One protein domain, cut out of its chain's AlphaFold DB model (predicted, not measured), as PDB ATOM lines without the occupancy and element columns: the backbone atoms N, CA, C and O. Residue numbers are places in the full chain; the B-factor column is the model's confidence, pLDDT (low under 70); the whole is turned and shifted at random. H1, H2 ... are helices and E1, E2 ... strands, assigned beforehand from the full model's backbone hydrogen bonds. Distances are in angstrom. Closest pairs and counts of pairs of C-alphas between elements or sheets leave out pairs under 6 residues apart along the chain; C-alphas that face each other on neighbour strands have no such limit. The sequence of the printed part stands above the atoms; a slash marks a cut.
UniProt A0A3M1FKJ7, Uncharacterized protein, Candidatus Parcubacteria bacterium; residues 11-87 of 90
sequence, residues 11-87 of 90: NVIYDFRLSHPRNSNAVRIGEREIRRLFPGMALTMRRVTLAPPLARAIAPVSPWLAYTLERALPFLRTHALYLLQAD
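What this domain is: This is residues 11 to 87 of the 90 residues of an uncharacterized protein of Candidatus Parcubacteria bacterium (UniProt A0A3M1FKJ7). A narrow sheet of three strands has a V-shaped pair of helices, H2 and H3, off one end, past the end of E2 and the start of E3, while the short helix H1 only grazes the sheet toward its other end. The long loop of residues 17 to 30, between E1 and H1, bows away from the sheet. The printed part has 77 residues, with three named helices and three named strands in the order E1, H1, E2, H2, H3, E3; the sheet's order is E1, E3, E2, all antiparallel. The class is mixed, helices and strands. The whole is loose, with a radius of gyration of the C-alphas of 14.4 A and spans of 44 by 30 by 17 A.

Where its parts are: Strand E1, residues 11 to 16, begins at C-alpha 11 (-26.693, -25.137, -21.793) and measures 16.5 A from first to last C-alpha. Helix H1, residues 31 to 37, measures 9.9 A. Strand E2, residues 42 to 47, measures 17.0 A. Helix H2, residues 52 to 58, measures 9.8 A and begins at C-alpha 52 (-11.690, -37.976, -10.176). Helix H3, residues 63 to 72, measures 14.2 A. Strand E3, residues 79 to 85, measures 19.4 A and ends at C-alpha 85 (-31.378, -27.580, -25.445).

How they stand to each other: E3 is the inner strand, with E1 and E2 as edge strands. E1 and E3 are antiparallel at 162 degrees; N 13 and O 82 are within hydrogen-bond range at 2.8 A, as are N 80 and O 15 at 3.0 A. E3 and E2 are antiparallel at 161 degrees, with N 44 and O 83 within range at 2.8 A. E1, H1 and E2 form a split strand-helix-strand unit, two strands running the same way with a helix between them along the chain and E3 between them in the sheet; its crossover is right-handed. H1 is on the sheet but only grazes it, with its residues 31 to 35; the closest C-alphas of H1 and E2, those of Arg 35 and Leu 43, are 7.3 A apart. H2 and H3 are not on the sheet. They touch, the closest C-alphas being those of Ile 58 and Ala 66 at 5.6 A, and run opposite ways at a steep tilt of 52 degrees. H1 is apart from both H2 and H3. In H1, H2 and H3 every O i to N i+4 pair is within hydrogen-bond range.

The domain as a whole: The two C-alphas farthest apart, those of Gly 40 and Val 61, are 44.2 A from each other. The printed part has no cut. The link from E1 to H1 is long, with 14 residues; the link from H3 to E3 is short, with 6; those from H1 to E2, E2 to H2 and H2 to H3 are tight. The mean pLDDT of the printed part is 76.6, and residues 16 to 29, 76 and 87 are under 70.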
ATOM      1  N   ASN A  11     -27.386 -25.221 -23.071       82.62
ATOM      2  CA  ASN A  11     -26.693 -25.137 -21.793       82.62
ATOM      3  C   ASN A  11     -26.078 -26.490 -21.453       82.62
ATOM      4  O   ASN A  11     -26.755 -27.520 -21.473       82.62
ATOM      5  N   VAL A  12     -24.798 -26.479 -21.093       84.00
ATOM      6  CA  VAL A  12     -24.086 -27.664 -20.616       84.00
ATOM      7  C   VAL A  12     -23.868 -27.521 -19.121       84.00
ATOM      8  O   VAL A  12     -23.234 -26.574 -18.665       84.00
ATOM      9  N   ILE A  13     -24.385 -28.477 -18.359       81.12
ATOM     10  CA  ILE A  13     -24.147 -28.594 -16.925       81.12
ATOM     11  C   ILE A  13     -23.255 -29.812 -16.713       81.12
ATOM     12  O   ILE A  13     -23.602 -30.929 -17.099       81.12
ATOM     13  N   TYR A  14     -22.106 -29.594 -16.092       79.31
ATOM     14  CA  TYR A  14     -21.165 -30.642 -15.727       79.31
ATOM     15  C   TYR A  14     -21.154 -30.769 -14.205       79.31
ATOM     16  O   TYR A  14     -20.656 -29.874 -13.526       79.31
ATOM     17  N   ASP A  15     -21.749 -31.843 -13.675       72.62
ATOM     18  CA  ASP A  15     -21.998 -31.969 -12.235       72.62
ATOM     19  C   ASP A  15     -21.612 -33.343 -11.656       72.62
ATOM     20  O   ASP A  15     -21.647 -34.388 -12.322       72.62
ATOM     21  N   PHE A  16     -21.236 -33.327 -10.378       66.94
ATOM     22  CA  PHE A  16     -20.804 -34.476  -9.595       66.94
ATOM     23  C   PHE A  16     -22.035 -35.225  -9.062       66.94
ATOM     24  O   PHE A  16     -22.804 -34.721  -8.249       66.94
ATOM     25  N   ARG A  17     -22.224 -36.483  -9.475       62.06
ATOM     26  CA  ARG A  17     -23.340 -37.329  -8.997       62.06
ATOM     27  C   ARG A  17     -23.107 -37.906  -7.601       62.06
ATOM     28  O   ARG A  17     -24.071 -38.328  -6.962       62.06
ATOM     29  N   LEU A  18     -21.852 -38.003  -7.168       57.47
ATOM     30  CA  LEU A  18     -21.501 -38.464  -5.831       57.47
ATOM     31  C   LEU A  18     -21.353 -37.243  -4.933       57.47
ATOM     32  O   LEU A  18     -20.428 -36.452  -5.115       57.47
ATOM     33  N   SER A  19     -22.260 -37.122  -3.965       54.12
ATOM     34  CA  SER A  19     -22.086 -36.229  -2.824       54.12
ATOM     35  C   SER A  19     -20.688 -36.446  -2.263       54.12
ATOM     36  O   SER A  19     -20.307 -37.583  -1.962       54.12
ATOM     37  N   HIS A  20     -19.899 -35.378  -2.172       57.22
ATOM     38  CA  HIS A  20     -18.575 -35.481  -1.586       57.22
ATOM     39  C   HIS A  20     -18.758 -35.970  -0.141       57.22
ATOM     40  O   HIS A  20     -19.443 -35.292   0.621       57.22
ATOM     41  N   PRO A  21     -18.174 -37.107   0.277       56.31
ATOM     42  CA  PRO A  21     -18.428 -37.671   1.607       56.31
ATOM     43  C   PRO A  21     -18.008 -36.726   2.746       56.31
ATOM     44  O   PRO A  21     -18.437 -36.888   3.879       56.31
ATOM     45  N   ARG A  22     -17.180 -35.722   2.432       56.25
ATOM     46  CA  ARG A  22     -16.701 -34.681   3.350       56.25
ATOM     47  C   ARG A  22     -17.410 -33.328   3.210       56.25
ATOM     48  O   ARG A  22     -17.023 -32.393   3.896       56.25
ATOM     49  N   ASN A  23     -18.403 -33.193   2.329       60.56
ATOM     50  CA  ASN A  23     -19.173 -31.957   2.185       60.56
ATOM     51  C   ASN A  23     -20.674 -32.266   2.140       60.56
ATOM     52  O   ASN A  23     -21.228 -32.562   1.083       60.56
ATOM     53  N   SER A  24     -21.330 -32.162   3.297       59.62
ATOM     54  CA  SER A  24     -22.775 -32.360   3.456       59.62
ATOM     55  C   SER A  24     -23.627 -31.324   2.714       59.62
ATOM     56  O   SER A  24     -24.807 -31.571   2.491       59.62
ATOM     57  N   ASN A  25     -23.041 -30.197   2.291       61.16
ATOM     58  CA  ASN A  25     -23.736 -29.167   1.512       61.16
ATOM     59  C   ASN A  25     -23.752 -29.474   0.004       61.16
ATOM     60  O   ASN A  25     -24.398 -28.760  -0.761       61.16
ATOM     61  N   ALA A  26     -23.046 -30.519  -0.445       59.53
ATOM     62  CA  ALA A  26     -23.073 -30.957  -1.835       59.53
ATOM     63  C   ALA A  26     -24.369 -31.737  -2.115       59.53
ATOM     64  O   ALA A  26     -24.424 -32.963  -1.995       59.53
ATOM     65  N   VAL A  27     -25.426 -31.011  -2.479       63.78
ATOM     66  CA  VAL A  27     -26.703 -31.599  -2.890       63.78
ATOM     67  C   VAL A  27     -26.559 -32.171  -4.295       63.78
ATOM     68  O   VAL A  27     -26.172 -31.478  -5.231       63.78
ATOM     69  N   ARG A  28     -26.875 -33.457  -4.452       65.00
ATOM     70  CA  ARG A  28     -26.854 -34.118  -5.758       65.00
ATOM     71  C   ARG A  28     -27.977 -33.566  -6.631       65.00
ATOM     72  O   ARG A  28     -29.133 -33.921  -6.407       65.00
ATOM     73  N   ILE A  29     -27.635 -32.838  -7.690       69.81
ATOM     74  CA  ILE A  29     -28.631 -32.394  -8.664       69.81
ATOM     75  C   ILE A  29     -28.996 -33.577  -9.570       69.81
ATOM     76  O   ILE A  29     -28.223 -34.073 -10.399       69.81
ATOM     77  N   GLY A  30     -30.199 -34.100  -9.344       73.62
ATOM     78  CA  GLY A  30     -30.778 -35.166 -10.147       73.62
ATOM     79  C   GLY A  30     -31.450 -34.632 -11.408       73.62
ATOM     80  O   GLY A  30     -31.857 -33.478 -11.484       73.62
ATOM     81  N   GLU A  31     -31.674 -35.520 -12.373       77.44
ATOM     82  CA  GLU A  31     -32.406 -35.200 -13.604       77.44
ATOM     83  C   GLU A  31     -33.773 -34.547 -13.332       77.44
ATOM     84  O   GLU A  31     -34.151 -33.587 -13.996       77.44
ATOM     85  N   ARG A  32     -34.496 -35.026 -12.310       81.38
ATOM     86  CA  ARG A  32     -35.798 -34.471 -11.903       81.38
ATOM     87  C   ARG A  32     -35.707 -33.003 -11.493       81.38
ATOM     88  O   ARG A  32     -36.611 -32.232 -11.791       81.38
ATOM     89  N   GLU A  33     -34.628 -32.625 -10.820       82.81
ATOM     90  CA  GLU A  33     -34.425 -31.264 -10.335       82.81
ATOM     91  C   GLU A  33     -34.077 -30.323 -11.485       82.81
ATOM     92  O   GLU A  33     -34.669 -29.255 -11.601       82.81
ATOM     93  N   ILE A  34     -33.239 -30.780 -12.421       81.88
ATOM     94  CA  ILE A  34     -32.947 -30.043 -13.657       81.88
ATOM     95  C   ILE A  34     -34.222 -29.847 -14.489       81.88
ATOM     96  O   ILE A  34     -34.504 -28.726 -14.907       81.88
ATOM     97  N   ARG A  35     -35.037 -30.896 -14.676       82.38
ATOM     98  CA  ARG A  35     -36.332 -30.786 -15.375       82.38
ATOM     99  C   ARG A  35     -37.288 -29.812 -14.680       82.38
ATOM    100  O   ARG A  35     -38.026 -29.104 -15.354       82.38
ATOM    101  N   ARG A  36     -37.271 -29.754 -13.342       84.50
ATOM    102  CA  ARG A  36     -38.068 -28.794 -12.560       84.50
ATOM    103  C   ARG A  36     -37.554 -27.360 -12.711       84.50
ATOM    104  O   ARG A  36     -38.355 -26.432 -12.752       84.50
ATOM    105  N   LEU A  37     -36.236 -27.168 -12.770       83.31
ATOM    106  CA  LEU A  37     -35.609 -25.850 -12.907       83.31
ATOM    107  C   LEU A  37     -35.767 -25.263 -14.312       83.31
ATOM    108  O   LEU A  37     -35.895 -24.037 -14.428       83.31
ATOM    109  N   PHE A  38     -35.779 -26.125 -15.331       82.31
ATOM    110  CA  PHE A  38     -35.845 -25.779 -16.750       82.31
ATOM    111  C   PHE A  38     -36.986 -26.521 -17.467       82.31
ATOM    112  O   PHE A  38     -36.736 -27.386 -18.313       82.31
ATOM    113  N   PRO A  39     -38.249 -26.213 -17.126       78.00
ATOM    114  CA  PRO A  39     -39.392 -26.810 -17.802       78.00
ATOM    115  C   PRO A  39     -39.408 -26.389 -19.281       78.00
ATOM    116  O   PRO A  39     -39.213 -25.216 -19.589       78.00
ATOM    117  N   GLY A  40     -39.633 -27.345 -20.188       78.12
ATOM    118  CA  GLY A  40     -39.742 -27.091 -21.632       78.12
ATOM    119  C   GLY A  40     -38.436 -27.169 -22.433       78.12
ATOM    120  O   GLY A  40     -38.472 -26.980 -23.640       78.12
ATOM    121  N   MET A  41     -37.294 -27.473 -21.806       80.56
ATOM    122  CA  MET A  41     -36.046 -27.751 -22.532       80.56
ATOM    123  C   MET A  41     -35.805 -29.255 -22.685       80.56
ATOM    124  O   MET A  41     -36.047 -30.036 -21.758       80.56
ATOM    125  N   ALA A  42     -35.262 -29.664 -23.832       83.69
ATOM    126  CA  ALA A  42     -34.855 -31.041 -24.067       83.69
ATOM    127  C   ALA A  42     -33.605 -31.363 -23.232       83.69
ATOM    128  O   ALA A  42     -32.538 -30.778 -23.428       83.69
ATOM    129  N   LEU A  43     -33.738 -32.305 -22.295       84.69
ATOM    130  CA  LEU A  43     -32.661 -32.728 -21.402       84.69
ATOM    131  C   LEU A  43     -32.054 -34.051 -21.873       84.69
ATOM    132  O   LEU A  43     -32.707 -35.091 -21.847       84.69
ATOM    133  N   THR A  44     -30.773 -34.025 -22.231       85.44
ATOM    134  CA  THR A  44     -29.969 -35.223 -22.493       85.44
ATOM    135  C   THR A  44     -28.919 -35.380 -21.407       85.44
ATOM    136  O   THR A  44     -28.161 -34.456 -21.132       85.44
ATOM    137  N   MET A  45     -28.831 -36.562 -20.805       81.88
ATOM    138  CA  MET A  45     -27.825 -36.859 -19.790       81.88
ATOM    139  C   MET A  45     -26.868 -37.947 -20.276       81.88
ATOM    140  O   MET A  45     -27.299 -39.004 -20.735       81.88
ATOM    141  N   ARG A  46     -25.562 -37.736 -20.087       79.88
ATOM    142  CA  ARG A  46     -24.540 -38.774 -20.260       79.88
ATOM    143  C   ARG A  46     -23.595 -38.831 -19.068       79.88
ATOM    144  O   ARG A  46     -23.214 -37.810 -18.510       79.88
ATOM    145  N   ARG A  47     -23.202 -40.046 -18.673       77.69
ATOM    146  CA  ARG A  47     -22.109 -40.258 -17.713       77.69
ATOM    147  C   ARG A  47     -20.815 -40.336 -18.492       77.69
ATOM    148  O   ARG A  47     -20.682 -41.235 -19.328       77.69
ATOM    149  N   VAL A  48     -19.917 -39.401 -18.226       74.75
ATOM    150  CA  VAL A  48     -18.736 -39.202 -19.069       74.75
ATOM    151  C   VAL A  48     -17.479 -39.512 -18.273       74.75
ATOM    152  O   VAL A  48     -16.775 -40.441 -18.630       74.75
ATOM    153  N   THR A  49     -17.275 -38.846 -17.140       74.62
ATOM    154  CA  THR A  49     -15.968 -38.855 -16.473       74.62
ATOM    155  C   THR A  49     -15.834 -39.956 -15.435       74.62
ATOM    156  O   THR A  49     -16.684 -40.093 -14.541       74.62
ATOM    157  N   LEU A  50     -14.719 -40.684 -15.518       75.69
ATOM    158  CA  LEU A  50     -14.215 -41.555 -14.460       75.69
ATOM    159  C   LEU A  50     -14.114 -40.796 -13.125       75.69
ATOM    160  O   LEU A  50     -13.870 -39.588 -13.090       75.69
ATOM    161  N   ALA A  51     -14.293 -41.502 -12.009       76.94
ATOM    162  CA  ALA A  51     -14.140 -40.940 -10.674       76.94
ATOM    163  C   ALA A  51     -12.836 -40.124 -10.568       76.94
ATOM    164  O   ALA A  51     -11.767 -40.697 -10.782       76.94
ATOM    165  N   PRO A  52     -12.877 -38.826 -10.201       73.69
ATOM    166  CA  PRO A  52     -11.690 -37.976 -10.176       73.69
ATOM    167  C   PRO A  52     -10.525 -38.533  -9.359       73.69
ATOM    168  O   PRO A  52      -9.395 -38.365  -9.805       73.69
ATOM    169  N   PRO A  53     -10.739 -39.214  -8.210       76.19
ATOM    170  CA  PRO A  53      -9.643 -39.868  -7.501       76.19
ATOM    171  C   PRO A  53      -8.945 -40.942  -8.345       76.19
ATOM    172  O   PRO A  53      -7.720 -40.967  -8.394       76.19
ATOM    173  N   LEU A  54      -9.705 -41.779  -9.063       75.31
ATOM    174  CA  LEU A  54      -9.138 -42.795  -9.955       75.31
ATOM    175  C   LEU A  54      -8.490 -42.164 -11.187       75.31
ATOM    176  O   LEU A  54      -7.378 -42.536 -11.541       75.31
ATOM    177  N   ALA A  55      -9.144 -41.187 -11.817       78.69
ATOM    178  CA  ALA A  55      -8.585 -40.494 -12.972       78.69
ATOM    179  C   ALA A  55      -7.251 -39.817 -12.620       78.69
ATOM    180  O   ALA A  55      -6.282 -39.966 -13.353       78.69
ATOM    181  N   ARG A  56      -7.160 -39.148 -11.464       80.25
ATOM    182  CA  ARG A  56      -5.922 -38.504 -10.998       80.25
ATOM    183  C   ARG A  56      -4.820 -39.494 -10.632       80.25
ATOM    184  O   ARG A  56      -3.659 -39.165 -10.824       80.25
ATOM    185  N   ALA A  57      -5.165 -40.672 -10.115       84.19
ATOM    186  CA  ALA A  57      -4.178 -41.698  -9.785       84.19
ATOM    187  C   ALA A  57      -3.652 -42.427 -11.034       84.19
ATOM    188  O   ALA A  57      -2.469 -42.742 -11.113       84.19
ATOM    189  N   ILE A  58      -4.525 -42.691 -12.012       82.50
ATOM    190  CA  ILE A  58      -4.225 -43.584 -13.141       82.50
ATOM    191  C   ILE A  58      -3.776 -42.808 -14.380       82.50
ATOM    192  O   ILE A  58      -2.853 -43.256 -15.055       82.50
ATOM    193  N   ALA A  59      -4.368 -41.647 -14.682       84.88
ATOM    194  CA  ALA A  59      -4.042 -40.893 -15.896       84.88
ATOM    195  C   ALA A  59      -2.554 -40.497 -16.019       84.88
ATOM    196  O   ALA A  59      -2.045 -40.585 -17.134       84.88
ATOM    197  N   PRO A  60      -1.827 -40.125 -14.941       85.62
ATOM    198  CA  PRO A  60      -0.396 -39.822 -15.038       85.62
ATOM    199  C   PRO A  60       0.482 -41.048 -15.324       85.62
ATOM    200  O   PRO A  60       1.553 -40.905 -15.902       85.62
ATOM    201  N   VAL A  61       0.045 -42.244 -14.912       89.19
ATOM    202  CA  VAL A  61       0.810 -43.496 -15.058       89.19
ATOM    203  C   VAL A  61       0.479 -44.189 -16.379       89.19
ATOM    204  O   VAL A  61       1.361 -44.678 -17.077       89.19
ATOM    205  N   SER A  62      -0.806 -44.244 -16.729       86.75
ATOM    206  CA  SER A  62      -1.295 -44.843 -17.966       86.75
ATOM    207  C   SER A  62      -2.610 -44.183 -18.400       86.75
ATOM    208  O   SER A  62      -3.697 -44.581 -17.959       86.75
ATOM    209  N   PRO A  63      -2.547 -43.200 -19.316       83.25
ATOM    210  CA  PRO A  63      -3.734 -42.574 -19.896       83.25
ATOM    211  C   PRO A  63      -4.666 -43.591 -20.569       83.25
ATOM    212  O   PRO A  63      -5.889 -43.463 -20.514       83.25
ATOM    213  N   TRP A  64      -4.093 -44.640 -21.167       87.19
ATOM    214  CA  TRP A  64      -4.844 -45.683 -21.864       87.19
ATOM    215  C   TRP A  64      -5.640 -46.568 -20.898       87.19
ATOM    216  O   TRP A  64      -6.792 -46.915 -21.170       87.19
ATOM    217  N   LEU A  65      -5.068 -46.882 -19.731       84.06
ATOM    218  CA  LEU A  65      -5.777 -47.605 -18.678       84.06
ATOM    219  C   LEU A  65      -6.916 -46.758 -18.098       84.06
ATOM    220  O   LEU A  65      -8.022 -47.267 -17.932       84.06
ATOM    221  N   ALA A  66      -6.680 -45.464 -17.860       82.06
ATOM    222  CA  ALA A  66      -7.726 -44.545 -17.409       82.06
ATOM    223  C   ALA A  66      -8.896 -44.487 -18.410       82.06
ATOM    224  O   ALA A  66     -10.052 -44.635 -18.012       82.06
ATOM    225  N   TYR A  67      -8.599 -44.368 -19.708       82.38
ATOM    226  CA  TYR A  67      -9.604 -44.393 -20.775       82.38
ATOM    227  C   TYR A  67     -10.376 -45.718 -20.834       82.38
ATOM    228  O   TYR A  67     -11.602 -45.738 -20.964       82.38
ATOM    229  N   THR A  68      -9.670 -46.841 -20.704       84.06
ATOM    230  CA  THR A  68     -10.284 -48.172 -20.745       84.06
ATOM    231  C   THR A  68     -11.207 -48.390 -19.555       84.06
ATOM    232  O   THR A  68     -12.319 -48.875 -19.736       84.06
ATOM    233  N   LEU A  69     -10.801 -47.974 -18.352       80.62
ATOM    234  CA  LEU A  69     -11.639 -48.038 -17.153       80.62
ATOM    235  C   LEU A  69     -12.869 -47.137 -17.276       80.62
ATOM    236  O   LEU A  69     -13.972 -47.553 -16.926       80.62
ATOM    237  N   GLU A  70     -12.707 -45.933 -17.830       81.88
ATOM    238  CA  GLU A  70     -13.825 -45.028 -18.100       81.88
ATOM    239  C   GLU A  70     -14.838 -45.660 -19.063       81.88
ATOM    240  O   GLU A  70     -16.048 -45.618 -18.823       81.88
ATOM    241  N   ARG A  71     -14.369 -46.313 -20.131       81.25
ATOM    242  CA  ARG A  71     -15.239 -46.997 -21.096       81.25
ATOM    243  C   ARG A  71     -15.871 -48.272 -20.544       81.25
ATOM    244  O   ARG A  71     -17.080 -48.437 -20.696       81.25
ATOM    245  N   ALA A  72     -15.080 -49.142 -19.929       82.00
ATOM    246  CA  ALA A  72     -15.491 -50.482 -19.524       82.00
ATOM    247  C   ALA A  72     -16.381 -50.479 -18.276       82.00
ATOM    248  O   ALA A  72     -17.267 -51.323 -18.160       82.00
ATOM    249  N   LEU A  73     -16.180 -49.530 -17.354       79.44
ATOM    250  CA  LEU A  73     -16.840 -49.532 -16.050       79.44
ATOM    251  C   LEU A  73     -17.758 -48.308 -15.889       79.44
ATOM    252  O   LEU A  73     -17.385 -47.312 -15.264       79.44
ATOM    253  N   PRO A  74     -19.011 -48.366 -16.386       71.50
ATOM    254  CA  PRO A  74     -19.965 -47.259 -16.285       71.50
ATOM    255  C   PRO A  74     -20.374 -46.925 -14.840       71.50
ATOM    256  O   PRO A  74     -20.958 -45.864 -14.601       71.50
ATOM    257  N   PHE A  75     -20.076 -47.807 -13.878       71.12
ATOM    258  CA  PHE A  75     -20.272 -47.561 -12.449       71.12
ATOM    259  C   PHE A  75     -19.198 -46.637 -11.853       71.12
ATOM    260  O   PHE A  75     -19.489 -45.904 -10.912       71.12
ATOM    261  N   LEU A  76     -17.981 -46.627 -12.415       69.12
ATOM    262  CA  LEU A  76     -16.903 -45.733 -11.982       69.12
ATOM    263  C   LEU A  76     -17.084 -44.311 -12.513       69.12
ATOM    264  O   LEU A  76     -16.315 -43.424 -12.150       69.12
ATOM    265  N   ARG A  77     -18.085 -44.070 -13.367       76.25
ATOM    266  CA  ARG A  77     -18.386 -42.733 -13.873       76.25
ATOM    267  C   ARG A  77     -19.196 -41.962 -12.848       76.25
ATOM    268  O   ARG A  77     -20.396 -42.190 -12.680       76.25
ATOM    269  N   THR A  78     -18.538 -41.033 -12.170       71.56
ATOM    270  CA  THR A  78     -19.149 -40.266 -11.075       71.56
ATOM    271  C   THR A  78     -19.610 -38.882 -11.512       71.56
ATOM    272  O   THR A  78     -20.249 -38.180 -10.731       71.56
ATOM    273  N   HIS A  79     -19.315 -38.498 -12.755       76.75
ATOM    274  CA  HIS A  79     -19.728 -37.224 -13.331       76.75
ATOM    275  C   HIS A  79     -20.797 -37.432 -14.380       76.75
ATOM    276  O   HIS A  79     -20.715 -38.325 -15.233       76.75
ATOM    277  N   ALA A  80     -21.790 -36.563 -14.316       77.56
ATOM    278  CA  ALA A  80     -22.825 -36.462 -15.311       77.56
ATOM    279  C   ALA A  80     -22.651 -35.159 -16.083       77.56
ATOM    280  O   ALA A  80     -22.475 -34.091 -15.502       77.56
ATOM    281  N   LEU A  81     -22.737 -35.272 -17.399       82.81
ATOM    282  CA  LEU A  81     -22.927 -34.147 -18.286       82.81
ATOM    283  C   LEU A  81     -24.407 -34.109 -18.654       82.81
ATOM    284  O   LEU A  81     -24.960 -35.091 -19.160       82.81
ATOM    285  N   TYR A  82     -25.039 -32.984 -18.366       84.25
ATOM    286  CA  TYR A  82     -26.404 -32.684 -18.752       84.25
ATOM    287  C   TYR A  82     -26.362 -31.624 -19.846       84.25
ATOM    288  O   TYR A  82     -25.800 -30.548 -19.664       84.25
ATOM    289  N   LEU A  83     -26.948 -31.947 -20.988       85.88
ATOM    290  CA  LEU A  83     -27.149 -31.039 -22.101       85.88
ATOM    291  C   LEU A  83     -28.620 -30.639 -22.112       85.88
ATOM    292  O   LEU A  83     -29.497 -31.486 -22.289       85.88
ATOM    293  N   LEU A  84     -28.867 -29.356 -21.906       85.69
ATOM    294  CA  LEU A  84     -30.170 -28.728 -22.010       85.69
ATOM    295  C   LEU A  84     -30.226 -27.958 -23.319       85.69
ATOM    296  O   LEU A  84     -29.411 -27.067 -23.530       85.69
ATOM    297  N   GLN A  85     -31.172 -28.286 -24.183       84.50
ATOM    298  CA  GLN A  85     -31.378 -27.580 -25.445       84.50
ATOM    299  C   GLN A  85     -32.740 -26.898 -25.416       84.50
ATOM    300  O   GLN A  85     -33.730 -27.516 -25.009       84.50
ATOM    301  N   ALA A  86     -32.775 -25.627 -25.815       78.56
ATOM    302  CA  ALA A  86     -34.033 -24.970 -26.135       78.56
ATOM    303  C   ALA A  86     -34.687 -25.729 -27.295       78.56
ATOM    304  O   ALA A  86     -33.982 -26.189 -28.198       78.56
ATOM    305  N   ASP A  87     -36.003 -25.925 -27.227       67.31
ATOM    306  CA  ASP A  87     -36.713 -26.612 -28.300       67.31
ATOM    307  C   ASP A  87     -36.518 -25.840 -29.608       67.31
ATOM    308  O   ASP A  87     -36.516 -24.603 -29.619       67.31
TER     309      ASP A  87